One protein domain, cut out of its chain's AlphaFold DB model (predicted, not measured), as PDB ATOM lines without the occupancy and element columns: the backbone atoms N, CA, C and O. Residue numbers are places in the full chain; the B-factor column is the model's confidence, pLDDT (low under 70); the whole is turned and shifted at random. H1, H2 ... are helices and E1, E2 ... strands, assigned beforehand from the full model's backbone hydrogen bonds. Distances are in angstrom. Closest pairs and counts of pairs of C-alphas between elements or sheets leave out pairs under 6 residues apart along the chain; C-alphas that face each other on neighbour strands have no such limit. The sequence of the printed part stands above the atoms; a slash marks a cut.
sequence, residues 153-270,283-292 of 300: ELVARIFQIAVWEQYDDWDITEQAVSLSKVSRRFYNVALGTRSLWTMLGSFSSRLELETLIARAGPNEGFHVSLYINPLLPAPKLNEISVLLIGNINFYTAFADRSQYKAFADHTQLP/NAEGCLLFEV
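This is residues 153 to 270 and 283 to 292 of the 300 residues of the protein "F-box domain-containing protein" of Schizopora paradoxa (UniProt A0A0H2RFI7). Three helices, H1, H2 and H3, pack together at one end of the domain, folding back on each other as two successive helical hairpins; next to them, in the middle, lies a very small sheet of two parallel strands, E1 and E2, with H4 packed on E1. Beyond the sheet the domain is looser: H5 lies near H4, and H6, reached by a long link, lies toward the other end and touches no helix. The printed part has 128 residues, with six named helices and two named strands in the order H1 H2 H3 E1 H4 E2 H5 H6; the class is mostly helix. The whole is compact, with a radius of gyration of the C-alphas of 15.8 A, and spans 49 by 33 by 22 A.

H1, residues 153 to 164, touches H2, residues 172 to 181, with its residues 159 to 164 alone; the closest C-alphas, of Val 163 and Ile 172, are 5.9 A apart. This hairpin runs opposite ways at a shallow tilt of 34 degrees, only just short of steep. H3, residues 184 to 192, forms a hairpin with H2, opposite ways at a steep tilt of 42 degrees; their closest C-alphas, of Ser 180 and Tyr 187, are 4.0 A apart. H1 touches H3 with residues 155 to 159 alone, only just about perpendicular at 72 degrees, closest at the C-alphas of Ala 156 and Val 189, 6.0 A. E1, residues 199 to 201, comes closest to H2 at the C-alphas of Met 199 and Thr 173, 6.9 A. H4, residues 206 to 216, comes closest to E1 at the C-alphas of Leu 209 and Leu 200, 6.6 A. E2, residues 223 to 225, is the parallel neighbour of E1; N 200 and O 223 are 2.8 A apart and N 225 and O 200 are 2.9 A apart, both within hydrogen-bond range. E1, H4 and E2 form a strand-helix-strand unit, two parallel neighbour strands with a helix between them in the chain, and its crossover is right-handed. H5, residues 238 to 245, and H4 are near each other. H6, residues 257 to 267, is apart from H5. In H1, H2, H3, H4 and H6 every O i to N i+4 pair is within hydrogen-bond range; in H5, 3 of 4 are.

H1 begins at C-alpha 153 (34.694, -15.904, 148.201) and is 16.4 A long. H2 is 14.6 A long, H3 12.1 A, H4 15.4 A and H5 10.1 A. E1 begins at C-alpha 199 (37.403, -11.754, 129.084). E1 is 6.6 A long and E2 6.5 A. H6, 15.6 A long, ends at C-alpha 267 (49.655, -5.614, 109.949).

The C-alphas of Arg 184 and Asp 265 are the two farthest apart, at 49.1 A. Residues 271 to 282 are not printed, and C-alphas 270 and 283 are 29.1 A apart across this cut. The links E2 to H5 and H5 to H6 are long. The mean pLDDT of the printed part is 73.8; residues 167 to 170, 232 to 270 and 283 to 292 are under 70.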
ATOM      1  N   GLU A 153      33.439 -15.475 148.824       96.81
ATOM      2  CA  GLU A 153      34.694 -15.904 148.201       96.81
ATOM      3  C   GLU A 153      34.531 -17.225 147.442       96.81
ATOM      4  O   GLU A 153      35.051 -17.381 146.337       96.81
ATOM      5  N   LEU A 154      33.783 -18.181 148.006       97.25
ATOM      6  CA  LEU A 154      33.514 -19.452 147.329       97.25
ATOM      7  C   LEU A 154      32.584 -19.250 146.134       97.25
ATOM      8  O   LEU A 154      32.798 -19.856 145.086       97.25
ATOM      9  N   VAL A 155      31.585 -18.372 146.259       96.25
ATOM     10  CA  VAL A 155      30.707 -18.019 145.134       96.25
ATOM     11  C   VAL A 155      31.504 -17.338 144.019       96.25
ATOM     12  O   VAL A 155      31.339 -17.704 142.858       96.25
ATOM     13  N   ALA A 156      32.424 -16.430 144.356       96.69
ATOM     14  CA  ALA A 156      33.327 -15.796 143.397       96.69
ATOM     15  C   ALA A 156      34.190 -16.822 142.645       96.69
ATOM     16  O   ALA A 156      34.298 -16.751 141.422       96.69
ATOM     17  N   ARG A 157      34.758 -17.818 143.345       95.88
ATOM     18  CA  ARG A 157      35.520 -18.910 142.709       95.88
ATOM     19  C   ARG A 157      34.658 -19.763 141.783       95.88
ATOM     20  O   ARG A 157      35.094 -20.072 140.680       95.88
ATOM     21  N   ILE A 158      33.436 -20.100 142.194       94.56
ATOM     22  CA  ILE A 158      32.488 -20.833 141.343       94.56
ATOM     23  C   ILE A 158      32.164 -20.025 140.081       94.56
ATOM     24  O   ILE A 158      32.116 -20.598 138.998       94.56
ATOM     25  N   PHE A 159      31.981 -18.704 140.191       95.19
ATOM     26  CA  PHE A 159      31.746 -17.848 139.024       95.19
ATOM     27  C   PHE A 159      32.953 -17.814 138.091       95.19
ATOM     28  O   PHE A 159      32.768 -17.911 136.885       95.19
ATOM     29  N   GLN A 160      34.171 -17.707 138.631       93.12
ATOM     30  CA  GLN A 160      35.395 -17.721 137.822       93.12
ATOM     31  C   GLN A 160      35.491 -19.009 137.012       93.12
ATOM     32  O   GLN A 160      35.653 -18.948 135.801       93.12
ATOM     33  N   ILE A 161      35.308 -20.157 137.667       91.38
ATOM     34  CA  ILE A 161      35.297 -21.473 137.020       91.38
ATOM     35  C   ILE A 161      34.211 -21.521 135.936       91.38
ATOM     36  O   ILE A 161      34.503 -21.845 134.793       91.38
ATOM     37  N   ALA A 162      32.980 -21.117 136.260       90.38
ATOM     38  CA  ALA A 162      31.861 -21.160 135.320       90.38
ATOM     39  C   ALA A 162      32.042 -20.255 134.089       90.38
ATOM     40  O   ALA A 162      31.524 -20.583 133.029       90.38
ATOM     41  N   VAL A 163      32.731 -19.119 134.228       89.06
ATOM     42  CA  VAL A 163      33.006 -18.192 133.117       89.06
ATOM     43  C   VAL A 163      34.234 -18.636 132.319       89.06
ATOM     44  O   VAL A 163      34.272 -18.441 131.111       89.06
ATOM     45  N   TRP A 164      35.244 -19.223 132.965       85.56
ATOM     46  CA  TRP A 164      36.516 -19.564 132.318       85.56
ATOM     47  C   TRP A 164      36.550 -20.954 131.687       85.56
ATOM     48  O   TRP A 164      37.259 -21.141 130.705       85.56
ATOM     49  N   GLU A 165      35.801 -21.921 132.221       82.75
ATOM     50  CA  GLU A 165      35.764 -23.289 131.684       82.75
ATOM     51  C   GLU A 165      34.781 -23.459 130.517       82.75
ATOM     52  O   GLU A 165      34.751 -24.511 129.878       82.75
ATOM     53  N   GLN A 166      33.986 -22.434 130.199       76.25
ATOM     54  CA  GLN A 166      33.107 -22.431 129.032       76.25
ATOM     55  C   GLN A 166      33.923 -22.046 127.786       76.25
ATOM     56  O   GLN A 166      33.822 -20.938 127.268       76.25
ATOM     57  N   TYR A 167      34.796 -22.963 127.357       61.84
ATOM     58  CA  TYR A 167      35.779 -22.747 126.286       61.84
ATOM     59  C   TYR A 167      35.171 -22.630 124.882       61.84
ATOM     60  O   TYR A 167      35.802 -22.049 124.000       61.84
ATOM     61  N   ASP A 168      33.953 -23.139 124.690       64.06
ATOM     62  CA  ASP A 168      33.395 -23.373 123.353       64.06
ATOM     63  C   ASP A 168      32.291 -22.380 122.961       64.06
ATOM     64  O   ASP A 168      31.734 -22.476 121.870       64.06
ATOM     65  N   ASP A 169      31.958 -21.421 123.833       60.16
ATOM     66  CA  ASP A 169      30.799 -20.550 123.634       60.16
ATOM     67  C   ASP A 169      31.214 -19.097 123.381       60.16
ATOM     68  O   ASP A 169      32.037 -18.509 124.087       60.16
ATOM     69  N   TRP A 170      30.599 -18.491 122.369       64.88
ATOM     70  CA  TRP A 170      30.824 -17.111 121.920       64.88
ATOM     71  C   TRP A 170      30.375 -16.047 122.936       64.88
ATOM     72  O   TRP A 170      30.504 -14.855 122.649       64.88
ATOM     73  N   ASP A 171      29.880 -16.452 124.112       74.81
ATOM     74  CA  ASP A 171      29.188 -15.568 125.051       74.81
ATOM     75  C   ASP A 171      29.668 -15.633 126.511       74.81
ATOM     76  O   ASP A 171      28.909 -15.560 127.480       74.81
ATOM     77  N   ILE A 172      30.985 -15.707 126.689       78.50
ATOM     78  CA  ILE A 172      31.641 -15.606 128.004       78.50
ATOM     79  C   ILE A 172      31.192 -14.336 128.758       78.50
ATOM     80  O   ILE A 172      30.942 -14.357 129.969       78.50
ATOM     81  N   THR A 173      31.045 -13.223 128.033       82.69
ATOM     82  CA  THR A 173      30.542 -11.957 128.580       82.69
ATOM     83  C   THR A 173      29.096 -12.088 129.057       82.69
ATOM     84  O   THR A 173      28.782 -11.655 130.174       82.69
ATOM     85  N   GLU A 174      28.208 -12.695 128.261       87.94
ATOM     86  CA  GLU A 174      26.828 -12.947 128.679       87.94
ATOM     87  C   GLU A 174      26.774 -13.849 129.907       87.94
ATOM     88  O   GLU A 174      25.920 -13.622 130.764       87.94
ATOM     89  N   GLN A 175      27.698 -14.795 130.072       89.56
ATOM     90  CA  GLN A 175      27.733 -15.653 131.253       89.56
ATOM     91  C   GLN A 175      28.000 -14.850 132.538       89.56
ATOM     92  O   GLN A 175      27.233 -14.949 133.504       89.56
ATOM     93  N   ALA A 176      29.021 -13.985 132.553       91.12
ATOM     94  CA  ALA A 176      29.301 -13.111 133.700       91.12
ATOM     95  C   ALA A 176      28.129 -12.151 133.990       91.12
ATOM     96  O   ALA A 176      27.723 -11.956 135.144       91.12
ATOM     97  N   VAL A 177      27.522 -11.592 132.937       91.75
ATOM     98  CA  VAL A 177      26.328 -10.743 133.045       91.75
ATOM     99  C   VAL A 177      25.134 -11.531 133.592       91.75
ATOM    100  O   VAL A 177      24.431 -11.038 134.476       91.75
ATOM    101  N   SER A 178      24.913 -12.754 133.125       92.94
ATOM    102  CA  SER A 178      23.814 -13.627 133.536       92.94
ATOM    103  C   SER A 178      23.930 -14.008 135.003       92.94
ATOM    104  O   SER A 178      22.954 -13.870 135.744       92.94
ATOM    105  N   LEU A 179      25.132 -14.367 135.465       93.62
ATOM    106  CA  LEU A 179      25.408 -14.609 136.881       93.62
ATOM    107  C   LEU A 179      25.067 -13.377 137.727       93.62
ATOM    108  O   LEU A 179      24.379 -13.500 138.742       93.62
ATOM    109  N   SER A 180      25.449 -12.178 137.274       94.31
ATOM    110  CA  SER A 180      25.149 -10.929 137.991       94.31
ATOM    111  C   SER A 180      23.645 -10.618 138.095       94.31
ATOM    112  O   SER A 180      23.232  -9.914 139.015       94.31
ATOM    113  N   LYS A 181      22.805 -11.161 137.202       95.06
ATOM    114  CA  LYS A 181      21.348 -10.924 137.169       95.06
ATOM    115  C   LYS A 181      20.540 -11.860 138.079       95.06
ATOM    116  O   LYS A 181      19.366 -11.592 138.313       95.06
ATOM    117  N   VAL A 182      21.134 -12.930 138.616       91.75
ATOM    118  CA  VAL A 182      20.400 -13.955 139.391       91.75
ATOM    119  C   VAL A 182      19.849 -13.416 140.716       91.75
ATOM    120  O   VAL A 182      18.735 -13.746 141.118       91.75
ATOM    121  N   SER A 183      20.634 -12.622 141.449       94.06
ATOM    122  CA  SER A 183      20.224 -12.039 142.734       94.06
ATOM    123  C   SER A 183      21.101 -10.848 143.109       94.06
ATOM    124  O   SER A 183      22.221 -10.727 142.623       94.06
ATOM    125  N   ARG A 184      20.658 -10.010 144.055       95.50
ATOM    126  CA  ARG A 184      21.468  -8.883 144.559       95.50
ATOM    127  C   ARG A 184      22.816  -9.324 145.143       95.50
ATOM    128  O   ARG A 184      23.810  -8.627 144.984       95.50
ATOM    129  N   ARG A 185      22.863 -10.486 145.804       95.75
ATOM    130  CA  ARG A 185      24.115 -11.055 146.323       95.75
ATOM    131  C   ARG A 185      25.044 -11.452 145.178       95.75
ATOM    132  O   ARG A 185      26.209 -11.088 145.192       95.75
ATOM    133  N   PHE A 186      24.510 -12.139 144.172       96.50
ATOM    134  CA  PHE A 186      25.274 -12.554 142.996       96.50
ATOM    135  C   PHE A 186      25.788 -11.350 142.207       96.50
ATOM    136  O   PHE A 186      26.937 -11.352 141.793       96.50
ATOM    137  N   TYR A 187      24.974 -10.303 142.068       96.56
ATOM    138  CA  TYR A 187      25.379  -9.028 141.490       96.56
ATOM    139  C   TYR A 187      26.595  -8.436 142.211       96.56
ATOM    140  O   TYR A 187      27.603  -8.140 141.575       96.56
ATOM    141  N   ASN A 188      26.528  -8.325 143.543       97.62
ATOM    142  CA  ASN A 188      27.626  -7.788 144.349       97.62
ATOM    143  C   ASN A 188      28.893  -8.646 144.234       97.62
ATOM    144  O   ASN A 188      29.979  -8.100 144.057       97.62
ATOM    145  N   VAL A 189      28.757  -9.974 144.299       97.62
ATOM    146  CA  VAL A 189      29.887 -10.904 144.156       97.62
ATOM    147  C   VAL A 189      30.498 -10.804 142.759       97.62
ATOM    148  O   VAL A 189      31.713 -10.686 142.634       97.62
ATOM    149  N   ALA A 190      29.677 -10.791 141.706       96.44
ATOM    150  CA  ALA A 190      30.150 -10.697 140.331       96.44
ATOM    151  C   ALA A 190      30.877  -9.370 140.073       96.44
ATOM    152  O   ALA A 190      31.976  -9.365 139.527       96.44
ATOM    153  N   LEU A 191      30.315  -8.240 140.517       95.19
ATOM    154  CA  LEU A 191      30.974  -6.937 140.393       95.19
ATOM    155  C   LEU A 191      32.238  -6.818 141.248       95.19
ATOM    156  O   LEU A 191      33.199  -6.187 140.819       95.19
ATOM    157  N   GLY A 192      32.254  -7.418 142.440       96.00
ATOM    158  CA  GLY A 192      33.439  -7.453 143.297       96.00
ATOM    159  C   GLY A 192      34.559  -8.336 142.740       96.00
ATOM    160  O   GLY A 192      35.730  -8.123 143.053       96.00
ATOM    161  N   THR A 193      34.222  -9.300 141.882       96.88
ATOM    162  CA  THR A 193      35.174 -10.244 141.290       96.88
ATOM    163  C   THR A 193      35.650  -9.734 139.934       96.88
ATOM    164  O   THR A 193      35.157 -10.137 138.882       96.88
ATOM    165  N   ARG A 194      36.642  -8.839 139.959       95.88
ATOM    166  CA  ARG A 194      37.198  -8.160 138.772       95.88
ATOM    167  C   ARG A 194      37.589  -9.101 137.631       95.88
ATOM    168  O   ARG A 194      37.309  -8.805 136.474       95.88
ATOM    169  N   SER A 195      38.144 -10.263 137.964       94.19
ATOM    170  CA  SER A 195      38.596 -11.273 137.001       94.19
ATOM    171  C   SER A 195      37.473 -11.919 136.168       94.19
ATOM    172  O   SER A 195      37.762 -12.687 135.259       94.19
ATOM    173  N   LEU A 196      36.195 -11.683 136.490       94.50
ATOM    174  CA  LEU A 196      35.075 -12.117 135.642       94.50
ATOM    175  C   LEU A 196      34.901 -11.218 134.416       94.50
ATOM    176  O   LEU A 196      34.292 -11.629 133.436       94.50
ATOM    177  N   TRP A 197      35.422  -9.993 134.478       95.19
ATOM    178  CA  TRP A 197      35.256  -8.960 133.453       95.19
ATOM    179  C   TRP A 197      36.505  -8.794 132.583       95.19
ATOM    180  O   TRP A 197      36.598  -7.847 131.808       95.19
ATOM    181  N   THR A 198      37.484  -9.688 132.731       92.56
ATOM    182  CA  THR A 198      38.751  -9.642 131.995       92.56
ATOM    183  C   THR A 198      38.692 -10.337 130.640       92.56
ATOM    184  O   THR A 198      39.618 -10.194 129.849       92.56
ATOM    185  N   MET A 199      37.622 -11.079 130.361       88.94
ATOM    186  CA  MET A 199      37.403 -11.754 129.084       88.94
ATOM    187  C   MET A 199      36.768 -10.784 128.083       88.94
ATOM    188  O   MET A 199      35.665 -10.289 128.312       88.94
ATOM    189  N   LEU A 200      37.459 -10.509 126.980       87.88
ATOM    190  CA  LEU A 200      37.018  -9.622 125.905       87.88
ATOM    191  C   LEU A 200      36.818 -10.444 124.627       87.88
ATOM    192  O   LEU A 200      37.750 -11.090 124.152       87.88
ATOM    193  N   GLY A 201      35.612 -10.418 124.061       84.88
ATOM    194  CA  GLY A 201      35.298 -11.112 122.811       84.88
ATOM    195  C   GLY A 201      35.376 -10.185 121.599       84.88
ATOM    196  O   GLY A 201      34.995  -9.019 121.675       84.88
ATOM    197  N   SER A 202      35.797 -10.709 120.444       83.00
ATOM    198  CA  SER A 202      35.829  -9.949 119.180       83.00
ATOM    199  C   SER A 202      34.457  -9.496 118.672       83.00
ATOM    200  O   SER A 202      34.386  -8.629 117.808       83.00
ATOM    201  N   PHE A 203      33.376 -10.096 119.175       83.38
ATOM    202  CA  PHE A 203      32.001  -9.731 118.827       83.38
ATOM    203  C   PHE A 203      31.393  -8.678 119.758       83.38
ATOM    204  O   PHE A 203      30.316  -8.165 119.461       83.38
ATOM    205  N   SER A 204      32.058  -8.347 120.868       83.94
ATOM    206  CA  SER A 204      31.560  -7.335 121.793       83.94
ATOM    207  C   SER A 204      31.600  -5.957 121.139       83.94
ATOM    208  O   SER A 204      32.597  -5.551 120.538       83.94
ATOM    209  N   SER A 205      30.511  -5.208 121.279       89.12
ATOM    210  CA  SER A 205      30.463  -3.816 120.850       89.12
ATOM    211  C   SER A 205      31.477  -2.975 121.630       89.12
ATOM    212  O   SER A 205      31.861  -3.297 122.758       89.12
ATOM    213  N   ARG A 206      31.879  -1.833 121.066       87.75
ATOM    214  CA  ARG A 206      32.791  -0.899 121.742       87.75
ATOM    215  C   ARG A 206      32.314  -0.519 123.151       87.75
ATOM    216  O   ARG A 206      33.117  -0.504 124.076       87.75
ATOM    217  N   LEU A 207      31.019  -0.239 123.313       90.75
ATOM    218  CA  LEU A 207      30.438   0.133 124.605       90.75
ATOM    219  C   LEU A 207      30.530  -1.012 125.627       90.75
ATOM    220  O   LEU A 207      30.783  -0.776 126.810       90.75
ATOM    221  N   GLU A 208      30.339  -2.255 125.182       90.19
ATOM    222  CA  GLU A 208      30.499  -3.436 126.035       90.19
ATOM    223  C   GLU A 208      31.955  -3.622 126.446       90.19
ATOM    224  O   GLU A 208      32.217  -3.788 127.633       90.19
ATOM    225  N   LEU A 209      32.900  -3.510 125.508       90.62
ATOM    226  CA  LEU A 209      34.332  -3.586 125.806       90.62
ATOM    227  C   LEU A 209      34.756  -2.519 126.823       90.62
ATOM    228  O   LEU A 209      35.399  -2.842 127.818       90.62
ATOM    229  N   GLU A 210      34.344  -1.263 126.629       91.81
ATOM    230  CA  GLU A 210      34.610  -0.171 127.577       91.81
ATOM    231  C   GLU A 210      34.012  -0.472 128.962       91.81
ATOM    232  O   GLU A 210      34.664  -0.261 129.985       91.81
ATOM    233  N   THR A 211      32.802  -1.038 129.006       92.44
ATOM    234  CA  THR A 211      32.146  -1.443 130.258       92.44
ATOM    235  C   THR A 211      32.901  -2.572 130.963       92.44
ATOM    236  O   THR A 211      33.045  -2.538 132.187       92.44
ATOM    237  N   LEU A 212      33.386  -3.570 130.223       91.94
ATOM    238  CA  LEU A 212      34.156  -4.690 130.768       91.94
ATOM    239  C   LEU A 212      35.499  -4.222 131.323       91.94
ATOM    240  O   LEU A 212      35.817  -4.511 132.475       91.94
ATOM    241  N   ILE A 213      36.225  -3.406 130.555       92.88
ATOM    242  CA  ILE A 213      37.499  -2.812 130.973       92.88
ATOM    243  C   ILE A 213      37.307  -1.963 132.235       92.88
ATOM    244  O   ILE A 213      38.060  -2.108 133.199       92.88
ATOM    245  N   ALA A 214      36.264  -1.128 132.276       93.88
ATOM    246  CA  ALA A 214      35.959  -0.309 133.446       93.88
ATOM    247  C   ALA A 214      35.640  -1.152 134.696       93.88
ATOM    248  O   ALA A 214      36.012  -0.765 135.804       93.88
ATOM    249  N   ARG A 215      34.972  -2.303 134.536       93.75
ATOM    250  CA  ARG A 215      34.638  -3.216 135.646       93.75
ATOM    251  C   ARG A 215      35.830  -4.035 136.132       93.75
ATOM    252  O   ARG A 215      35.966  -4.223 137.339       93.75
ATOM    253  N   ALA A 216      36.677  -4.513 135.224       94.12
ATOM    254  CA  ALA A 216      37.908  -5.214 135.578       94.12
ATOM    255  C   ALA A 216      38.877  -4.271 136.311       94.12
ATOM    256  O   ALA A 216      39.446  -4.621 137.342       94.12
ATOM    257  N   GLY A 217      38.988  -3.027 135.845       92.94
ATOM    258  CA  GLY A 217      39.899  -2.034 136.397       92.94
ATOM    259  C   GLY A 217      41.323  -2.151 135.834       92.94
ATOM    260  O   GLY A 217      41.654  -3.101 135.127       92.94
ATOM    261  N   PRO A 218      42.196  -1.180 136.145       90.50
ATOM    262  CA  PRO A 218      43.462  -0.984 135.429       90.50
ATOM    263  C   PRO A 218      44.560  -2.011 135.754       90.50
ATOM    264  O   PRO A 218      45.587  -2.032 135.086       90.50
ATOM    265  N   ASN A 219      44.373  -2.840 136.787       90.56
ATOM    266  CA  ASN A 219      45.412  -3.739 137.306       90.56
ATOM    267  C   ASN A 219      45.207  -5.212 136.921       90.56
ATOM    268  O   ASN A 219      45.997  -6.062 137.341       90.56
ATOM    269  N   GLU A 220      44.149  -5.518 136.175       90.25
ATOM    270  CA  GLU A 220      43.829  -6.883 135.766       90.25
ATOM    271  C   GLU A 220      44.472  -7.232 134.418       90.25
ATOM    272  O   GLU A 220      44.673  -6.372 133.561       90.25
ATOM    273  N   GLY A 221      44.797  -8.512 134.228       89.06
ATOM    274  CA  GLY A 221      45.171  -9.040 132.916       89.06
ATOM    275  C   GLY A 221      43.916  -9.365 132.115       89.06
ATOM    276  O   GLY A 221      42.995  -9.961 132.667       89.06
ATOM    277  N   PHE A 222      43.877  -8.980 130.840       88.44
ATOM    278  CA  PHE A 222      42.745  -9.252 129.954       88.44
ATOM    279  C   PHE A 222      43.021 -10.466 129.069       88.44
ATOM    280  O   PHE A 222      44.100 -10.593 128.496       88.44
ATOM    281  N   HIS A 223      42.021 -11.329 128.920       86.25
ATOM    282  CA  HIS A 223      42.015 -12.421 127.955       86.25
ATOM    283  C   HIS A 223      41.187 -11.979 126.753       86.25
ATOM    284  O   HIS A 223      40.016 -11.642 126.903       86.25
ATOM    285  N   VAL A 224      41.797 -11.941 125.568       85.19
ATOM    286  CA  VAL A 224      41.121 -11.496 124.344       85.19
ATOM    287  C   VAL A 224      40.888 -12.700 123.443       85.19
ATOM    288  O   VAL A 224      41.836 -13.288 122.925       85.19
ATOM    289  N   SER A 225      39.621 -13.043 123.234       80.00
ATOM    290  CA  SER A 225      39.209 -14.103 122.315       80.00
ATOM    291  C   SER A 225      38.902 -13.495 120.952       80.00
ATOM    292  O   SER A 225      37.970 -12.700 120.801       80.00
ATOM    293  N   LEU A 226      39.704 -13.861 119.949       80.69
ATOM    294  CA  LEU A 226      39.544 -13.397 118.575       80.69
ATOM    295  C   LEU A 226      38.913 -14.495 117.727       80.69
ATOM    296  O   LEU A 226      39.524 -15.532 117.478       80.69
ATOM    297  N   TYR A 227      37.706 -14.236 117.231       77.00
ATOM    298  CA  TYR A 227      37.096 -15.086 116.225       77.00
ATOM    299  C   TYR A 227      37.596 -14.694 114.835       77.00
ATOM    300  O   TYR A 227      37.320 -13.600 114.334       77.00
ATOM    301  N   ILE A 228      38.325 -15.605 114.196       78.31
ATOM    302  CA  ILE A 228      38.776 -15.448 112.816       78.31
ATOM    303  C   ILE A 228      37.883 -16.331 111.955       78.31
ATOM    304  O   ILE A 228      38.035 -17.548 111.953       78.31
ATOM    305  N   ASN A 229      36.949 -15.727 111.217       76.88
ATOM    306  CA  ASN A 229      36.196 -16.465 110.208       76.88
ATOM    307  C   ASN A 229      37.115 -16.718 108.998       76.88
ATOM    308  O   ASN A 229      37.446 -15.754 108.301       76.88
ATOM    309  N   PRO A 230      37.504 -17.971 108.700       72.50
ATOM    310  CA  PRO A 230      38.411 -18.260 107.591       72.50
ATOM    311  C   PRO A 230      37.772 -18.019 106.214       72.50
ATOM    312  O   PRO A 230      38.480 -17.980 105.212       72.50
ATOM    313  N   LEU A 231      36.445 -17.863 106.146       77.62
ATOM    314  CA  LEU A 231      35.692 -17.679 104.904       77.62
ATOM    315  C   LEU A 231      35.400 -16.208 104.576       77.62
ATOM    316  O   LEU A 231      34.889 -15.922 103.494       77.62
ATOM    317  N   LEU A 232      35.704 -15.274 105.484       63.44
ATOM    318  CA  LEU A 232      35.536 -13.844 105.229       63.44
ATOM    319  C   LEU A 232      36.874 -13.216 104.807       63.44
ATOM    320  O   LEU A 232      37.913 -13.552 105.376       63.44
ATOM    321  N   PRO A 233      36.878 -12.292 103.823       59.72
ATOM    322  CA  PRO A 233      38.072 -11.522 103.496       59.72
ATOM    323  C   PRO A 233      38.558 -10.799 104.757       59.72
ATOM    324  O   PRO A 233      37.729 -10.317 105.529       59.72
ATOM    325  N   ALA A 234      39.884 -10.782 104.958       58.69
ATOM    326  CA  ALA A 234      40.567 -10.370 106.187       58.69
ATOM    327  C   ALA A 234      39.777  -9.313 106.990       58.69
ATOM    328  O   ALA A 234      39.518  -8.224 106.464       58.69
ATOM    329  N   PRO A 235      39.354  -9.621 108.232       53.28
ATOM    330  CA  PRO A 235      38.517  -8.714 109.001       53.28
ATOM    331  C   PRO A 235      39.217  -7.369 109.202       53.28
ATOM    332  O   PRO A 235      40.444  -7.283 109.281       53.28
ATOM    333  N   LYS A 236      38.408  -6.311 109.319       51.53
ATOM    334  CA  LYS A 236      38.815  -4.965 109.737       51.53
ATOM    335  C   LYS A 236      39.334  -5.002 111.184       51.53
ATOM    336  O   LYS A 236      38.677  -4.568 112.121       51.53
ATOM    337  N   LEU A 237      40.534  -5.547 111.371       54.91
ATOM    338  CA  LEU A 237      41.251  -5.625 112.648       54.91
ATOM    339  C   LEU A 237      41.574  -4.237 113.224       54.91
ATOM    340  O   LEU A 237      41.920  -4.125 114.396       54.91
ATOM    341  N   ASN A 238      41.442  -3.175 112.426       52.59
ATOM    342  CA  ASN A 238      41.768  -1.805 112.800       52.59
ATOM    343  C   ASN A 238      40.907  -1.264 113.954       52.59
ATOM    344  O   ASN A 238      41.432  -0.499 114.756       52.59
ATOM    345  N   GLU A 239      39.645  -1.673 114.117       52.44
ATOM    346  CA  GLU A 239      38.810  -1.160 115.220       52.44
ATOM    347  C   GLU A 239      39.184  -1.751 116.590       52.44
ATOM    348  O   GLU A 239      39.304  -1.012 117.568       52.44
ATOM    349  N   ILE A 240      39.461  -3.057 116.655       52.56
ATOM    350  CA  ILE A 240      39.913  -3.730 117.887       52.56
ATOM    351  C   ILE A 240      41.352  -3.310 118.229       52.56
ATOM    352  O   ILE A 240      41.669  -3.030 119.384       52.56
ATOM    353  N   SER A 241      42.207  -3.177 117.210       53.41
ATOM    354  CA  SER A 241      43.586  -2.704 117.366       53.41
ATOM    355  C   SER A 241      43.643  -1.304 117.982       53.41
ATOM    356  O   SER A 241      44.401  -1.080 118.915       53.41
ATOM    357  N   VAL A 242      42.821  -0.358 117.517       53.47
ATOM    358  CA  VAL A 242      42.879   1.038 117.990       53.47
ATOM    359  C   VAL A 242      42.458   1.182 119.459       53.47
ATOM    360  O   VAL A 242      43.042   1.995 120.172       53.47
ATOM    361  N   LEU A 243      41.497   0.385 119.939       52.53
ATOM    362  CA  LEU A 243      41.078   0.409 121.348       52.53
ATOM    363  C   LEU A 243      42.126  -0.192 122.293       52.53
ATOM    364  O   LEU A 243      42.268   0.261 123.428       52.53
ATOM    365  N   LEU A 244      42.867  -1.195 121.830       53.19
ATOM    366  CA  LEU A 244      43.792  -1.958 122.665       53.19
ATOM    367  C   LEU A 244      45.234  -1.419 122.606       53.19
ATOM    368  O   LEU A 244      45.905  -1.403 123.634       53.19
ATOM    369  N   ILE A 245      45.687  -0.880 121.464       50.91
ATOM    370  CA  ILE A 245      47.043  -0.312 121.283       50.91
ATOM    371  C   ILE A 245      47.304   0.885 122.216       50.91
ATOM    372  O   ILE A 245      48.453   1.175 122.540       50.91
ATOM    373  N   GLY A 246      46.260   1.563 122.703       47.12
ATOM    374  CA  GLY A 246      46.413   2.658 123.662       47.12
ATOM    375  C   GLY A 246      46.751   2.224 125.094       47.12
ATOM    376  O   GLY A 246      47.296   3.036 125.834       47.12
ATOM    377  N   ASN A 247      46.433   0.986 125.499       40.91
ATOM    378  CA  ASN A 247      46.462   0.584 126.915       40.91
ATOM    379  C   ASN A 247      46.955  -0.849 127.190       40.91
ATOM    380  O   ASN A 247      47.120  -1.205 128.357       40.91
ATOM    381  N   ILE A 248      47.172  -1.689 126.172       46.88
ATOM    382  CA  ILE A 248      47.470  -3.116 126.352       46.88
ATOM    383  C   ILE A 248      48.589  -3.538 125.394       46.88
ATOM    384  O   ILE A 248      48.461  -3.448 124.174       46.88
ATOM    385  N   ASN A 249      49.696  -4.033 125.951       40.31
ATOM    386  CA  ASN A 249      50.720  -4.726 125.174       40.31
ATOM    387  C   ASN A 249      50.189  -6.107 124.789       40.31
ATOM    388  O   ASN A 249      49.819  -6.906 125.648       40.31
ATOM    389  N   PHE A 250      50.166  -6.386 123.493       40.78
ATOM    390  CA  PHE A 250      49.736  -7.672 122.974       40.78
ATOM    391  C   PHE A 250      50.878  -8.683 122.998       40.78
ATOM    392  O   PHE A 250      51.943  -8.436 122.436       40.78
ATOM    393  N   TYR A 251      50.608  -9.858 123.557       41.12
ATOM    394  CA  TYR A 251      51.348 -11.073 123.243       41.12
ATOM    395  C   TYR A 251      50.446 -11.941 122.370       41.12
ATOM    396  O   TYR A 251      49.371 -12.361 122.788       41.12
ATOM    397  N   THR A 252      50.850 -12.157 121.121       43.88
ATOM    398  CA  THR A 252      50.103 -12.970 120.159       43.88
ATOM    399  C   THR A 252      50.660 -14.393 120.147       43.88
ATOM    400  O   THR A 252      51.760 -14.617 119.642       43.88
ATOM    401  N   ALA A 253      49.912 -15.357 120.678       41.88
ATOM    402  CA  ALA A 253      50.202 -16.783 120.528       41.88
ATOM    403  C   ALA A 253      49.401 -17.349 119.346       41.88
ATOM    404  O   ALA A 253      48.180 -17.418 119.398       41.88
ATOM    405  N   PHE A 254      50.066 -17.734 118.259       44.38
ATOM    406  CA  PHE A 254      49.403 -18.398 117.130       44.38
ATOM    407  C   PHE A 254      49.356 -19.908 117.381       44.38
ATOM    408  O   PHE A 254      50.225 -20.434 118.060       44.38
ATOM    409  N   ALA A 255      48.372 -20.632 116.840       42.53
ATOM    410  CA  ALA A 255      48.390 -22.101 116.917       42.53
ATOM    411  C   ALA A 255      49.401 -22.719 115.938       42.53
ATOM    412  O   ALA A 255      49.910 -23.813 116.168       42.53
ATOM    413  N   ASP A 256      49.704 -22.004 114.852       51.84
ATOM    414  CA  ASP A 256      50.684 -22.382 113.841       51.84
ATOM    415  C   ASP A 256      51.484 -21.146 113.399       51.84
ATOM    416  O   ASP A 256      50.957 -20.048 113.202       51.84
ATOM    417  N   ARG A 257      52.787 -21.350 113.201       52.12
ATOM    418  CA  ARG A 257      53.742 -20.383 112.658       52.12
ATOM    419  C   ARG A 257      53.297 -19.806 111.308       52.12
ATOM    420  O   ARG A 257      53.651 -18.669 111.000       52.12
ATOM    421  N   SER A 258      52.530 -20.558 110.512       60.94
ATOM    422  CA  SER A 258      51.986 -20.081 109.233       60.94
ATOM    423  C   SER A 258      50.963 -18.946 109.408       60.94
ATOM    424  O   SER A 258      51.026 -17.947 108.689       60.94
ATOM    425  N   GLN A 259      50.091 -19.041 110.418       59.06
ATOM    426  CA  GLN A 259      49.085 -18.025 110.740       59.06
ATOM    427  C   GLN A 259      49.730 -16.754 111.297       59.06
ATOM    428  O   GLN A 259      49.322 -15.652 110.932       59.06
ATOM    429  N   TYR A 260      50.787 -16.902 112.110       59.16
ATOM    430  CA  TYR A 260      51.559 -15.749 112.583       59.16
ATOM    431  C   TYR A 260      52.151 -14.962 111.425       59.16
ATOM    432  O   TYR A 260      52.025 -13.743 111.370       59.16
ATOM    433  N   LYS A 261      52.785 -15.671 110.487       62.84
ATOM    434  CA  LYS A 261      53.450 -15.045 109.350       62.84
ATOM    435  C   LYS A 261      52.453 -14.277 108.477       62.84
ATOM    436  O   LYS A 261      52.701 -13.120 108.168       62.84
ATOM    437  N   ALA A 262      51.296 -14.872 108.175       62.66
ATOM    438  CA  ALA A 262      50.237 -14.206 107.414       62.66
ATOM    439  C   ALA A 262      49.695 -12.946 108.118       62.66
ATOM    440  O   ALA A 262      49.431 -11.937 107.467       62.66
ATOM    441  N   PHE A 263      49.553 -12.980 109.446       56.53
ATOM    442  CA  PHE A 263      49.134 -11.816 110.228       56.53
ATOM    443  C   PHE A 263      50.211 -10.720 110.272       56.53
ATOM    444  O   PHE A 263      49.906  -9.544 110.055       56.53
ATOM    445  N   ALA A 264      51.469 -11.093 110.527       59.03
ATOM    446  CA  ALA A 264      52.601 -10.171 110.613       59.03
ATOM    447  C   ALA A 264      52.860  -9.451 109.279       59.03
ATOM    448  O   ALA A 264      53.066  -8.236 109.266       59.03
ATOM    449  N   ASP A 265      52.760 -10.174 108.162       61.81
ATOM    450  CA  ASP A 265      52.936  -9.622 106.816       61.81
ATOM    451  C   ASP A 265      51.830  -8.600 106.455       61.81
ATOM    452  O   ASP A 265      52.067  -7.677 105.674       61.81
ATOM    453  N   HIS A 266      50.633  -8.709 107.051       53.44
ATOM    454  CA  HIS A 266      49.494  -7.821 106.776       53.44
ATOM    455  C   HIS A 266      49.368  -6.600 107.700       53.44
ATOM    456  O   HIS A 266      48.735  -5.620 107.306       53.44
ATOM    457  N   THR A 267      49.936  -6.626 108.908       47.94
ATOM    458  CA  THR A 267      49.655  -5.614 109.949       47.94
ATOM    459  C   THR A 267      50.768  -4.591 110.180       47.94
ATOM    460  O   THR A 267      50.577  -3.673 110.973       47.94
ATOM    461  N   GLN A 268      51.909  -4.700 109.482       54.19
ATOM    462  CA  GLN A 268      53.090  -3.840 109.686       54.19
ATOM    463  C   GLN A 268      53.487  -3.704 111.173       54.19
ATOM    464  O   GLN A 268      53.909  -2.634 111.617       54.19
ATOM    465  N   LEU A 269      53.331  -4.770 111.969       48.19
ATOM    466  CA  LEU A 269      53.676  -4.716 113.389       48.19
ATOM    467  C   LEU A 269      55.197  -4.524 113.576       48.19
ATOM    468  O   LEU A 269      55.985  -5.149 112.859       48.19
ATOM    469  N   PRO A 270      55.642  -3.709 114.550       43.94
ATOM    470  CA  PRO A 270      57.059  -3.573 114.869       43.94
ATOM    471  C   PRO A 270      57.669  -4.925 115.258       43.94
ATOM    472  O   PRO A 270      57.124  -5.645 116.092       43.94
ATOM    473  N   ASN A 283      43.374 -27.092 120.173       41.97
ATOM    474  CA  ASN A 283      42.384 -28.152 119.976       41.97
ATOM    475  C   ASN A 283      41.829 -28.152 118.531       41.97
ATOM    476  O   ASN A 283      42.009 -27.208 117.766       41.97
ATOM    477  N   ALA A 284      41.186 -29.258 118.139       41.25
ATOM    478  CA  ALA A 284      40.842 -29.594 116.751       41.25
ATOM    479  C   ALA A 284      39.760 -28.712 116.084       41.25
ATOM    480  O   ALA A 284      39.472 -28.904 114.905       41.25
ATOM    481  N   GLU A 285      39.175 -27.746 116.798       41.00
ATOM    482  CA  GLU A 285      37.986 -27.002 116.345       41.00
ATOM    483  C   GLU A 285      38.275 -25.585 115.820       41.00
ATOM    484  O   GLU A 285      37.360 -24.820 115.531       41.00
ATOM    485  N   GLY A 286      39.545 -25.218 115.628       42.41
ATOM    486  CA  GLY A 286      39.904 -23.975 114.929       42.41
ATOM    487  C   GLY A 286      39.675 -22.681 115.724       42.41
ATOM    488  O   GLY A 286      39.820 -21.598 115.159       42.41
ATOM    489  N   CYS A 287      39.376 -22.768 117.022       38.94
ATOM    490  CA  CYS A 287      39.380 -21.618 117.924       38.94
ATOM    491  C   CYS A 287      40.808 -21.342 118.425       38.94
ATOM    492  O   CYS A 287      41.475 -22.220 118.970       38.94
ATOM    493  N   LEU A 288      41.292 -20.114 118.231       46.22
ATOM    494  CA  LEU A 288      42.580 -19.663 118.759       46.22
ATOM    495  C   LEU A 288      42.354 -18.992 120.115       46.22
ATOM    496  O   LEU A 288      41.745 -17.925 120.187       46.22
ATOM    497  N   LEU A 289      42.849 -19.613 121.185       40.34
ATOM    498  CA  LEU A 289      42.843 -19.026 122.521       40.34
ATOM    499  C   LEU A 289      44.163 -18.275 122.748       40.34
ATOM    500  O   LEU A 289      45.237 -18.874 122.679       40.34
ATOM    501  N   PHE A 290      44.086 -16.973 123.023       47.66
ATOM    502  CA  PHE A 290      45.251 -16.130 123.294       47.66
ATOM    503  C   PHE A 290      45.327 -15.809 124.794       47.66
ATOM    504  O   PHE A 290      44.384 -15.270 125.373       47.66
ATOM    505  N   GLU A 291      46.462 -16.099 125.429       37.75
ATOM    506  CA  GLU A 291      46.752 -15.657 126.795       37.75
ATOM    507  C   GLU A 291      47.674 -14.432 126.728       37.75
ATOM    508  O   GLU A 291      48.850 -14.542 126.382       37.75
ATOM    509  N   VAL A 292      47.135 -13.239 127.003       42.53
ATOM    510  CA  VAL A 292      47.931 -12.005 127.033       42.53
ATOM    511  C   VAL A 292      48.501 -11.833 128.438       42.53
ATOM    512  O   VAL A 292      47.779 -11.560 129.396       42.53
TER     513      VAL A 292